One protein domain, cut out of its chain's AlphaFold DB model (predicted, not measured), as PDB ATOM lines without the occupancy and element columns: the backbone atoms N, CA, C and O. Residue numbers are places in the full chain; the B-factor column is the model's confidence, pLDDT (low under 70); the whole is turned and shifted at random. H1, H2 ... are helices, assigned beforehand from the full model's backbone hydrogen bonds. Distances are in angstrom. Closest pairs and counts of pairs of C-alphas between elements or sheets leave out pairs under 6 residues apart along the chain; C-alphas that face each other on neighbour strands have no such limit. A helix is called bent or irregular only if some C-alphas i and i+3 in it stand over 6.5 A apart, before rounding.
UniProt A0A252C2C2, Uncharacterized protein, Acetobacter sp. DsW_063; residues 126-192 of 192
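Overview. This is residues 126 to 192 of the 192 residues of an uncharacterized protein of Acetobacter sp. DsW_063 (UniProt A0A252C2C2). A shorter, kinked helix, H1, crosses one long helix, H2, near the end of H2 where it begins; H2 makes the longest axis. Past the other end of H2 the chain folds back, and the tail, residues 177 to 192, with no named element, slants away from H2 to the chain's last residue, its C-alphas 11 to 25 A from the mean of all C-alphas. The printed part has 67 residues with two named helices, H1 then H2, and no named strand; the class is all helix. The whole is loose, with a radius of gyration of the C-alphas of 14.3 A, and only just elongated, spanning 43 by 28 by 23 A.

Arrangement. Start at H1, residues 127 to 142, and go on through a short link of 9 residues to H2, residues 152 to 176. The two touch, H2 with residues 154 to 162 alone; look at Ala 136 and Ala 158, whose C-alphas are the closest, 5.1 A apart. Their lines stand about perpendicular, but only just, at 71 degrees. In H2 every O i to N i+4 pair is within hydrogen-bond range; in H1 10 of 12 are.

Along the chain. Find C-alpha 127 at (325.363, 338.248, 300.634); from there H1 runs 23.8 A to C-alpha 142, with a kink of 30 degrees near residue 134. H1 is only just irregular: C-alphas 131 and 134 are 6.9 A apart. Next find C-alpha 152 at (327.132, 347.742, 287.006); H2 runs 36.2 A from it to C-alpha 176 at (321.115, 354.803, 321.962).

Size, cuts and confidence. The two C-alphas farthest apart are those of Pro 146 and Gly 178, 43.0 A. The printed part has no cut and ends at Arg 192, the chain's last residue. Read the B-factor column: the mean pLDDT of the printed part is 71.5, and 25 residues are under 70, among them residues 126 to 129 and 185 to 192.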
ATOM      1  N   ASP A 126     328.733 338.482 297.446       58.47
ATOM      2  CA  ASP A 126     328.446 339.379 298.567       58.47
ATOM      3  C   ASP A 126     326.973 339.203 299.018       58.47
ATOM      4  O   ASP A 126     326.055 339.565 298.269       58.47
ATOM      5  N   PRO A 127     326.718 338.549 300.171       56.25
ATOM      6  CA  PRO A 127     325.363 338.248 300.634       56.25
ATOM      7  C   PRO A 127     324.558 339.519 300.900       56.25
ATOM      8  O   PRO A 127     323.366 339.556 300.604       56.25
ATOM      9  N   LEU A 128     325.233 340.578 301.358       59.25
ATOM     10  CA  LEU A 128     324.639 341.900 301.524       59.25
ATOM     11  C   LEU A 128     324.287 342.481 300.155       59.25
ATOM     12  O   LEU A 128     323.198 343.003 299.962       59.25
ATOM     13  N   LEU A 129     325.134 342.311 299.140       65.69
ATOM     14  CA  LEU A 129     324.765 342.733 297.786       65.69
ATOM     15  C   LEU A 129     323.487 342.038 297.302       65.69
ATOM     16  O   LEU A 129     322.640 342.699 296.717       65.69
ATOM     17  N   ARG A 130     323.305 340.737 297.567       72.31
ATOM     18  CA  ARG A 130     322.054 340.026 297.228       72.31
ATOM     19  C   ARG A 130     320.840 340.565 297.979       72.31
ATOM     20  O   ARG A 130     319.765 340.618 297.394       72.31
ATOM     21  N   GLU A 131     321.013 340.962 299.232       79.00
ATOM     22  CA  GLU A 131     319.958 341.547 300.059       79.00
ATOM     23  C   GLU A 131     319.543 342.944 299.567       79.00
ATOM     24  O   GLU A 131     318.355 343.249 299.489       79.00
ATOM     25  N   TYR A 132     320.510 343.772 299.157       81.19
ATOM     26  CA  TYR A 132     320.273 345.162 298.749       81.19
ATOM     27  C   TYR A 132     320.045 345.346 297.235       81.19
ATOM     28  O   TYR A 132     319.542 346.388 296.814       81.19
ATOM     29  N   LEU A 133     320.355 344.345 296.401       83.50
ATOM     30  CA  LEU A 133     320.133 344.368 294.945       83.50
ATOM     31  C   LEU A 133     318.666 344.627 294.547       83.50
ATOM     32  O   LEU A 133     318.445 345.489 293.694       83.50
ATOM     33  N   PRO A 134     317.656 343.957 295.141       88.88
ATOM     34  CA  PRO A 134     316.250 344.225 294.829       88.88
ATOM     35  C   PRO A 134     315.835 345.666 295.145       88.88
ATOM     36  O   PRO A 134     315.096 346.281 294.379       88.88
ATOM     37  N   ALA A 135     316.342 346.226 296.247       86.50
ATOM     38  CA  ALA A 135     316.036 347.593 296.652       86.50
ATOM     39  C   ALA A 135     316.703 348.626 295.726       86.50
ATOM     40  O   ALA A 135     316.073 349.615 295.352       86.50
ATOM     41  N   ALA A 136     317.939 348.364 295.286       87.31
ATOM     42  CA  ALA A 136     318.621 349.180 294.284       87.31
ATOM     43  C   ALA A 136     317.889 349.161 292.930       87.31
ATOM     44  O   ALA A 136     317.711 350.209 292.312       87.31
ATOM     45  N   LEU A 137     317.411 347.990 292.493       90.44
ATOM     46  CA  LEU A 137     316.602 347.855 291.277       90.44
ATOM     47  C   LEU A 137     315.306 348.653 291.351       90.44
ATOM     48  O   LEU A 137     315.027 349.448 290.457       90.44
ATOM     49  N   ALA A 138     314.544 348.478 292.431       91.12
ATOM     50  CA  ALA A 138     313.295 349.200 292.635       91.12
ATOM     51  C   ALA A 138     313.515 350.721 292.617       91.12
ATOM     52  O   ALA A 138     312.726 351.456 292.026       91.12
ATOM     53  N   MET A 139     314.617 351.194 293.205       89.88
ATOM     54  CA  MET A 139     314.967 352.612 293.209       89.88
ATOM     55  C   MET A 139     315.293 353.132 291.801       89.88
ATOM     56  O   MET A 139     314.760 354.168 291.408       89.88
ATOM     57  N   LEU A 140     316.092 352.405 291.012       90.00
ATOM     58  CA  LEU A 140     316.381 352.772 289.618       90.00
ATOM     59  C   LEU A 140     315.119 352.773 288.745       90.00
ATOM     60  O   LEU A 140     314.894 353.718 287.990       90.00
ATOM     61  N   HIS A 141     314.247 351.777 288.902       90.94
ATOM     62  CA  HIS A 141     312.971 351.728 288.182       90.94
ATOM     63  C   HIS A 141     312.042 352.875 288.586       90.94
ATOM     64  O   HIS A 141     311.385 353.456 287.725       90.94
ATOM     65  N   SER A 142     312.027 353.259 289.867       92.50
ATOM     66  CA  SER A 142     311.181 354.354 290.365       92.50
ATOM     67  C   SER A 142     311.515 355.719 289.751       92.50
ATOM     68  O   SER A 142     310.641 356.577 289.656       92.50
ATOM     69  N   VAL A 143     312.754 355.904 289.283       90.75
ATOM     70  CA  VAL A 143     313.204 357.111 288.569       90.75
ATOM     71  C   VAL A 143     313.202 356.942 287.042       90.75
ATOM     72  O   VAL A 143     313.732 357.790 286.329       90.75
ATOM     73  N   GLY A 144     312.609 355.858 286.529       89.06
ATOM     74  CA  GLY A 144     312.486 355.583 285.095       89.06
ATOM     75  C   GLY A 144     313.749 355.033 284.427       89.06
ATOM     76  O   GLY A 144     313.831 355.040 283.200       89.06
ATOM     77  N   TYR A 145     314.737 354.563 285.194       85.75
ATOM     78  CA  TYR A 145     315.962 353.988 284.640       85.75
ATOM     79  C   TYR A 145     315.787 352.477 284.390       85.75
ATOM     80  O   TYR A 145     315.527 351.740 285.346       85.75
ATOM     81  N   PRO A 146     315.932 351.978 283.146       85.50
ATOM     82  CA  PRO A 146     315.766 350.559 282.834       85.50
ATOM     83  C   PRO A 146     317.001 349.767 283.293       85.50
ATOM     84  O   PRO A 146     317.979 349.659 282.563       85.50
ATOM     85  N   ALA A 147     316.961 349.260 284.528       84.50
ATOM     86  CA  ALA A 147     318.059 348.523 285.161       84.50
ATOM     87  C   ALA A 147     317.782 347.019 285.279       84.50
ATOM     88  O   ALA A 147     316.666 346.616 285.618       84.50
ATOM     89  N   GLU A 148     318.829 346.210 285.140       81.56
ATOM     90  CA  GLU A 148     318.862 344.783 285.462       81.56
ATOM     91  C   GLU A 148     319.777 344.482 286.663       81.56
ATOM     92  O   GLU A 148     320.667 345.254 287.031       81.56
ATOM     93  N   ALA A 149     319.568 343.333 287.321       69.38
ATOM     94  CA  ALA A 149     320.336 342.928 288.510       69.38
ATOM     95  C   ALA A 149     321.837 342.735 288.219       69.38
ATOM     96  O   ALA A 149     322.692 342.806 289.109       69.38
ATOM     97  N   THR A 150     322.158 342.434 286.964       70.81
ATOM     98  CA  THR A 150     323.517 342.221 286.473       70.81
ATOM     99  C   THR A 150     324.254 343.518 286.175       70.81
ATOM    100  O   THR A 150     325.487 343.489 286.144       70.81
ATOM    101  N   ASP A 151     323.537 344.634 286.032       72.56
ATOM    102  CA  ASP A 151     324.116 345.902 285.609       72.56
ATOM    103  C   ASP A 151     325.063 346.480 286.657       72.56
ATOM    104  O   ASP A 151     324.854 346.407 287.875       72.56
ATOM    105  N   GLN A 152     326.132 347.101 286.163       63.09
ATOM    106  CA  GLN A 152     327.132 347.742 287.006       63.09
ATOM    107  C   GLN A 152     326.509 348.855 287.857       63.09
ATOM    108  O   GLN A 152     326.844 348.983 289.032       63.09
ATOM    109  N   GLN A 153     325.579 349.619 287.293       71.44
ATOM    110  CA  GLN A 153     324.876 350.730 287.929       71.44
ATOM    111  C   GLN A 153     324.047 350.238 289.120       71.44
ATOM    112  O   GLN A 153     324.163 350.783 290.218       71.44
ATOM    113  N   THR A 154     323.307 349.143 288.942       72.38
ATOM    114  CA  THR A 154     322.547 348.483 290.010       72.38
ATOM    115  C   THR A 154     323.459 348.019 291.141       72.38
ATOM    116  O   THR A 154     323.169 348.235 292.317       72.38
ATOM    117  N   ARG A 155     324.613 347.430 290.806       71.25
ATOM    118  CA  ARG A 155     325.595 346.967 291.801       71.25
ATOM    119  C   ARG A 155     326.273 348.117 292.542       71.25
ATOM    120  O   ARG A 155     326.541 347.988 293.734       71.25
ATOM    121  N   VAL A 156     326.571 349.221 291.858       71.94
ATOM    122  CA  VAL A 156     327.127 350.435 292.476       71.94
ATOM    123  C   VAL A 156     326.121 351.030 293.456       71.94
ATOM    124  O   VAL A 156     326.491 351.320 294.592       71.94
ATOM    125  N   LEU A 157     324.851 351.132 293.060       76.88
ATOM    126  CA  LEU A 157     323.799 351.630 293.936       76.88
ATOM    127  C   LEU A 157     323.589 350.715 295.150       76.88
ATOM    128  O   LEU A 157     323.593 351.202 296.275       76.88
ATOM    129  N   ALA A 158     323.510 349.396 294.953       77.56
ATOM    130  CA  ALA A 158     323.387 348.437 296.051       77.56
ATOM    131  C   ALA A 158     324.555 348.545 297.049       77.56
ATOM    132  O   ALA A 158     324.344 348.523 298.258       77.56
ATOM    133  N   ARG A 159     325.790 348.751 296.568       70.06
ATOM    134  CA  ARG A 159     326.958 348.998 297.437       70.06
ATOM    135  C   ARG A 159     326.851 350.298 298.221       70.06
ATOM    136  O   ARG A 159     327.212 350.320 299.393       70.06
ATOM    137  N   HIS A 160     326.347 351.357 297.598       75.00
ATOM    138  CA  HIS A 160     326.119 352.615 298.296       75.00
ATOM    139  C   HIS A 160     325.028 352.476 299.369       75.00
ATOM    140  O   HIS A 160     325.162 353.007 300.465       75.00
ATOM    141  N   MET A 161     323.987 351.684 299.100       80.81
ATOM    142  CA  MET A 161     322.957 351.362 300.091       80.81
ATOM    143  C   MET A 161     323.519 350.566 301.276       80.81
ATOM    144  O   MET A 161     323.164 350.869 302.410       80.81
ATOM    145  N   ILE A 162     324.429 349.616 301.037       75.62
ATOM    146  CA  ILE A 162     325.131 348.878 302.102       75.62
ATOM    147  C   ILE A 162     325.963 349.829 302.973       75.62
ATOM    148  O   ILE A 162     325.927 349.739 304.198       75.62
ATOM    149  N   GLU A 163     326.683 350.773 302.360       69.81
ATOM    150  CA  GLU A 163     327.438 351.795 303.095       69.81
ATOM    151  C   GLU A 163     326.504 352.655 303.962       69.81
ATOM    152  O   GLU A 163     326.734 352.801 305.163       69.81
ATOM    153  N   CYS A 164     325.403 353.148 303.391       74.62
ATOM    154  CA  CYS A 164     324.385 353.900 304.125       74.62
ATOM    155  C   CYS A 164     323.766 353.087 305.269       74.62
ATOM    156  O   CYS A 164     323.573 353.627 306.357       74.62
ATOM    157  N   ALA A 165     323.491 351.797 305.067       73.56
ATOM    158  CA  ALA A 165     322.973 350.915 306.110       73.56
ATOM    159  C   ALA A 165     323.963 350.773 307.276       73.56
ATOM    160  O   ALA A 165     323.557 350.855 308.438       73.56
ATOM    161  N   GLY A 166     325.262 350.658 306.981       65.00
ATOM    162  CA  GLY A 166     326.321 350.681 307.990       65.00
ATOM    163  C   GLY A 166     326.345 351.989 308.788       65.00
ATOM    164  O   GLY A 166     326.396 351.962 310.015       65.00
ATOM    165  N   LEU A 167     326.220 353.135 308.111       71.81
ATOM    166  CA  LEU A 167     326.177 354.451 308.761       71.81
ATOM    167  C   LEU A 167     324.908 354.647 309.606       71.81
ATOM    168  O   LEU A 167     324.959 355.272 310.667       71.81
ATOM    169  N   ILE A 168     323.764 354.106 309.173       71.44
ATOM    170  CA  ILE A 168     322.519 354.107 309.953       71.44
ATOM    171  C   ILE A 168     322.678 353.237 311.200       71.44
ATOM    172  O   ILE A 168     322.302 353.673 312.286       71.44
ATOM    173  N   ALA A 169     323.244 352.035 311.074       67.94
ATOM    174  CA  ALA A 169     323.496 351.156 312.213       67.94
ATOM    175  C   ALA A 169     324.424 351.830 313.236       67.94
ATOM    176  O   ALA A 169     324.098 351.887 314.422       67.94
ATOM    177  N   GLU A 170     325.512 352.444 312.767       64.81
ATOM    178  CA  GLU A 170     326.407 353.254 313.594       64.81
ATOM    179  C   GLU A 170     325.657 354.401 314.288       64.81
ATOM    180  O   GLU A 170     325.801 354.607 315.492       64.81
ATOM    181  N   SER A 171     324.813 355.127 313.552       71.25
ATOM    182  CA  SER A 171     324.042 356.244 314.105       71.25
ATOM    183  C   SER A 171     323.072 355.792 315.185       71.25
ATOM    184  O   SER A 171     322.994 356.426 316.233       71.25
ATOM    185  N   ARG A 172     322.379 354.666 314.976       64.94
ATOM    186  CA  ARG A 172     321.455 354.091 315.964       64.94
ATOM    187  C   ARG A 172     322.176 353.719 317.254       64.94
ATOM    188  O   ARG A 172     321.660 354.020 318.326       64.94
ATOM    189  N   LEU A 173     323.369 353.133 317.157       58.72
ATOM    190  CA  LEU A 173     324.194 352.822 318.326       58.72
ATOM    191  C   LEU A 173     324.593 354.096 319.085       58.72
ATOM    192  O   LEU A 173     324.471 354.154 320.305       58.72
ATOM    193  N   ARG A 174     324.994 355.149 318.362       60.53
ATOM    194  CA  ARG A 174     325.382 356.442 318.953       60.53
ATOM    195  C   ARG A 174     324.201 357.182 319.586       60.53
ATOM    196  O   ARG A 174     324.357 357.794 320.638       60.53
ATOM    197  N   TRP A 175     323.019 357.129 318.980       79.81
ATOM    198  CA  TRP A 175     321.807 357.710 319.565       79.81
ATOM    199  C   TRP A 175     321.373 356.956 320.816       79.81
ATOM    200  O   TRP A 175     321.059 357.585 321.821       79.81
ATOM    201  N   HIS A 176     321.426 355.621 320.791       66.00
ATOM    202  CA  HIS A 176     321.115 354.803 321.962       66.00
ATOM    203  C   HIS A 176     322.080 355.064 323.128       66.00
ATOM    204  O   HIS A 176     321.670 355.041 324.282       66.00
ATOM    205  N   SER A 177     323.336 355.411 322.830       61.09
ATOM    206  CA  SER A 177     324.326 355.847 323.821       61.09
ATOM    207  C   SER A 177     324.199 357.331 324.218       61.09
ATOM    208  O   SER A 177     325.172 357.927 324.676       61.09
ATOM    209  N   GLY A 178     323.055 357.979 323.967       70.75
ATOM    210  CA  GLY A 178     322.775 359.363 324.371       70.75
ATOM    211  C   GLY A 178     323.371 360.461 323.480       70.75
ATOM    212  O   GLY A 178     323.226 361.644 323.786       70.75
ATOM    213  N   LYS A 179     324.023 360.126 322.356       64.06
ATOM    214  CA  LYS A 179     324.581 361.110 321.405       64.06
ATOM    215  C   LYS A 179     323.567 361.452 320.312       64.06
ATOM    216  O   LYS A 179     323.865 361.295 319.133       64.06
ATOM    217  N   GLU A 180     322.385 361.945 320.682       74.19
ATOM    218  CA  GLU A 180     321.254 362.232 319.769       74.19
ATOM    219  C   GLU A 180     321.612 363.155 318.581       74.19
ATOM    220  O   GLU A 180     321.024 363.061 317.508       74.19
ATOM    221  N   GLY A 181     322.631 364.011 318.732       76.06
ATOM    222  CA  GLY A 181     323.138 364.888 317.668       76.06
ATOM    223  C   GLY A 181     324.175 364.262 316.725       76.06
ATOM    224  O   GLY A 181     324.703 364.966 315.861       76.06
ATOM    225  N   TYR A 182     324.519 362.980 316.892       67.62
ATOM    226  CA  TYR A 182     325.534 362.316 316.075       67.62
ATOM    227  C   TYR A 182     325.137 362.288 314.595       67.62
ATOM    228  O   TYR A 182     324.024 361.894 314.246       67.62
ATOM    229  N   ARG A 183     326.073 362.694 313.726       76.56
ATOM    230  CA  ARG A 183     325.923 362.666 312.268       76.56
ATOM    231  C   ARG A 183     327.071 361.868 311.650       76.56
ATOM    232  O   ARG A 183     328.215 362.329 311.724       76.56
ATOM    233  N   PRO A 184     326.793 360.711 311.031       73.12
ATOM    234  CA  PRO A 184     327.819 359.927 310.365       73.12
ATOM    235  C   PRO A 184     328.355 360.704 309.158       73.12
ATOM    236  O   PRO A 184     327.610 361.380 308.443       73.12
ATOM    237  N   ARG A 185     329.668 360.633 308.920       68.81
ATOM    238  CA  ARG A 185     330.287 361.273 307.753       68.81
ATOM    239  C   ARG A 185     330.229 360.326 306.563       68.81
ATOM    240  O   ARG A 185     331.003 359.376 306.496       68.81
ATOM    241  N   LEU A 186     329.355 360.630 305.608       60.09
ATOM    242  CA  LEU A 186     329.400 360.018 304.282       60.09
ATOM    243  C   LEU A 186     330.756 360.327 303.641       60.09
ATOM    244  O   LEU A 186     331.187 361.485 303.607       60.09
ATOM    245  N   ARG A 187     331.441 359.302 303.127       54.88
ATOM    246  CA  ARG A 187     332.605 359.533 302.275       54.88
ATOM    247  C   ARG A 187     332.090 360.125 300.973       54.88
ATOM    248  O   ARG A 187     331.398 359.461 300.210       54.88
ATOM    249  N   THR A 188     332.420 361.382 300.710       45.47
ATOM    250  CA  THR A 188     332.229 361.960 299.385       45.47
ATOM    251  C   THR A 188     333.159 361.230 298.424       45.47
ATOM    252  O   THR A 188     334.351 361.522 298.325       45.47
ATOM    253  N   HIS A 189     332.624 360.233 297.725       44.72
ATOM    254  CA  HIS A 189     333.253 359.737 296.516       44.72
ATOM    255  C   HIS A 189     333.183 360.867 295.494       44.72
ATOM    256  O   HIS A 189     332.133 361.133 294.915       44.72
ATOM    257  N   SER A 190     334.295 361.582 295.321       31.86
ATOM    258  CA  SER A 190     334.473 362.487 294.194       31.86
ATOM    259  C   SER A 190     334.299 361.664 292.921       31.86
ATOM    260  O   SER A 190     335.202 360.918 292.544       31.86
ATOM    261  N   LEU A 191     333.126 361.760 292.299       32.06
ATOM    262  CA  LEU A 191     332.907 361.313 290.930       32.06
ATOM    263  C   LEU A 191     333.854 362.143 290.054       32.06
ATOM    264  O   LEU A 191     333.638 363.339 289.855       32.06
ATOM    265  N   ARG A 192     334.957 361.529 289.636       30.89
ATOM    266  CA  ARG A 192     335.819 361.993 288.552       30.89
ATOM    267  C   ARG A 192     335.790 360.945 287.459       30.89
ATOM    268  O   ARG A 192     335.828 359.749 287.825       30.89
TER     269      ARG A 192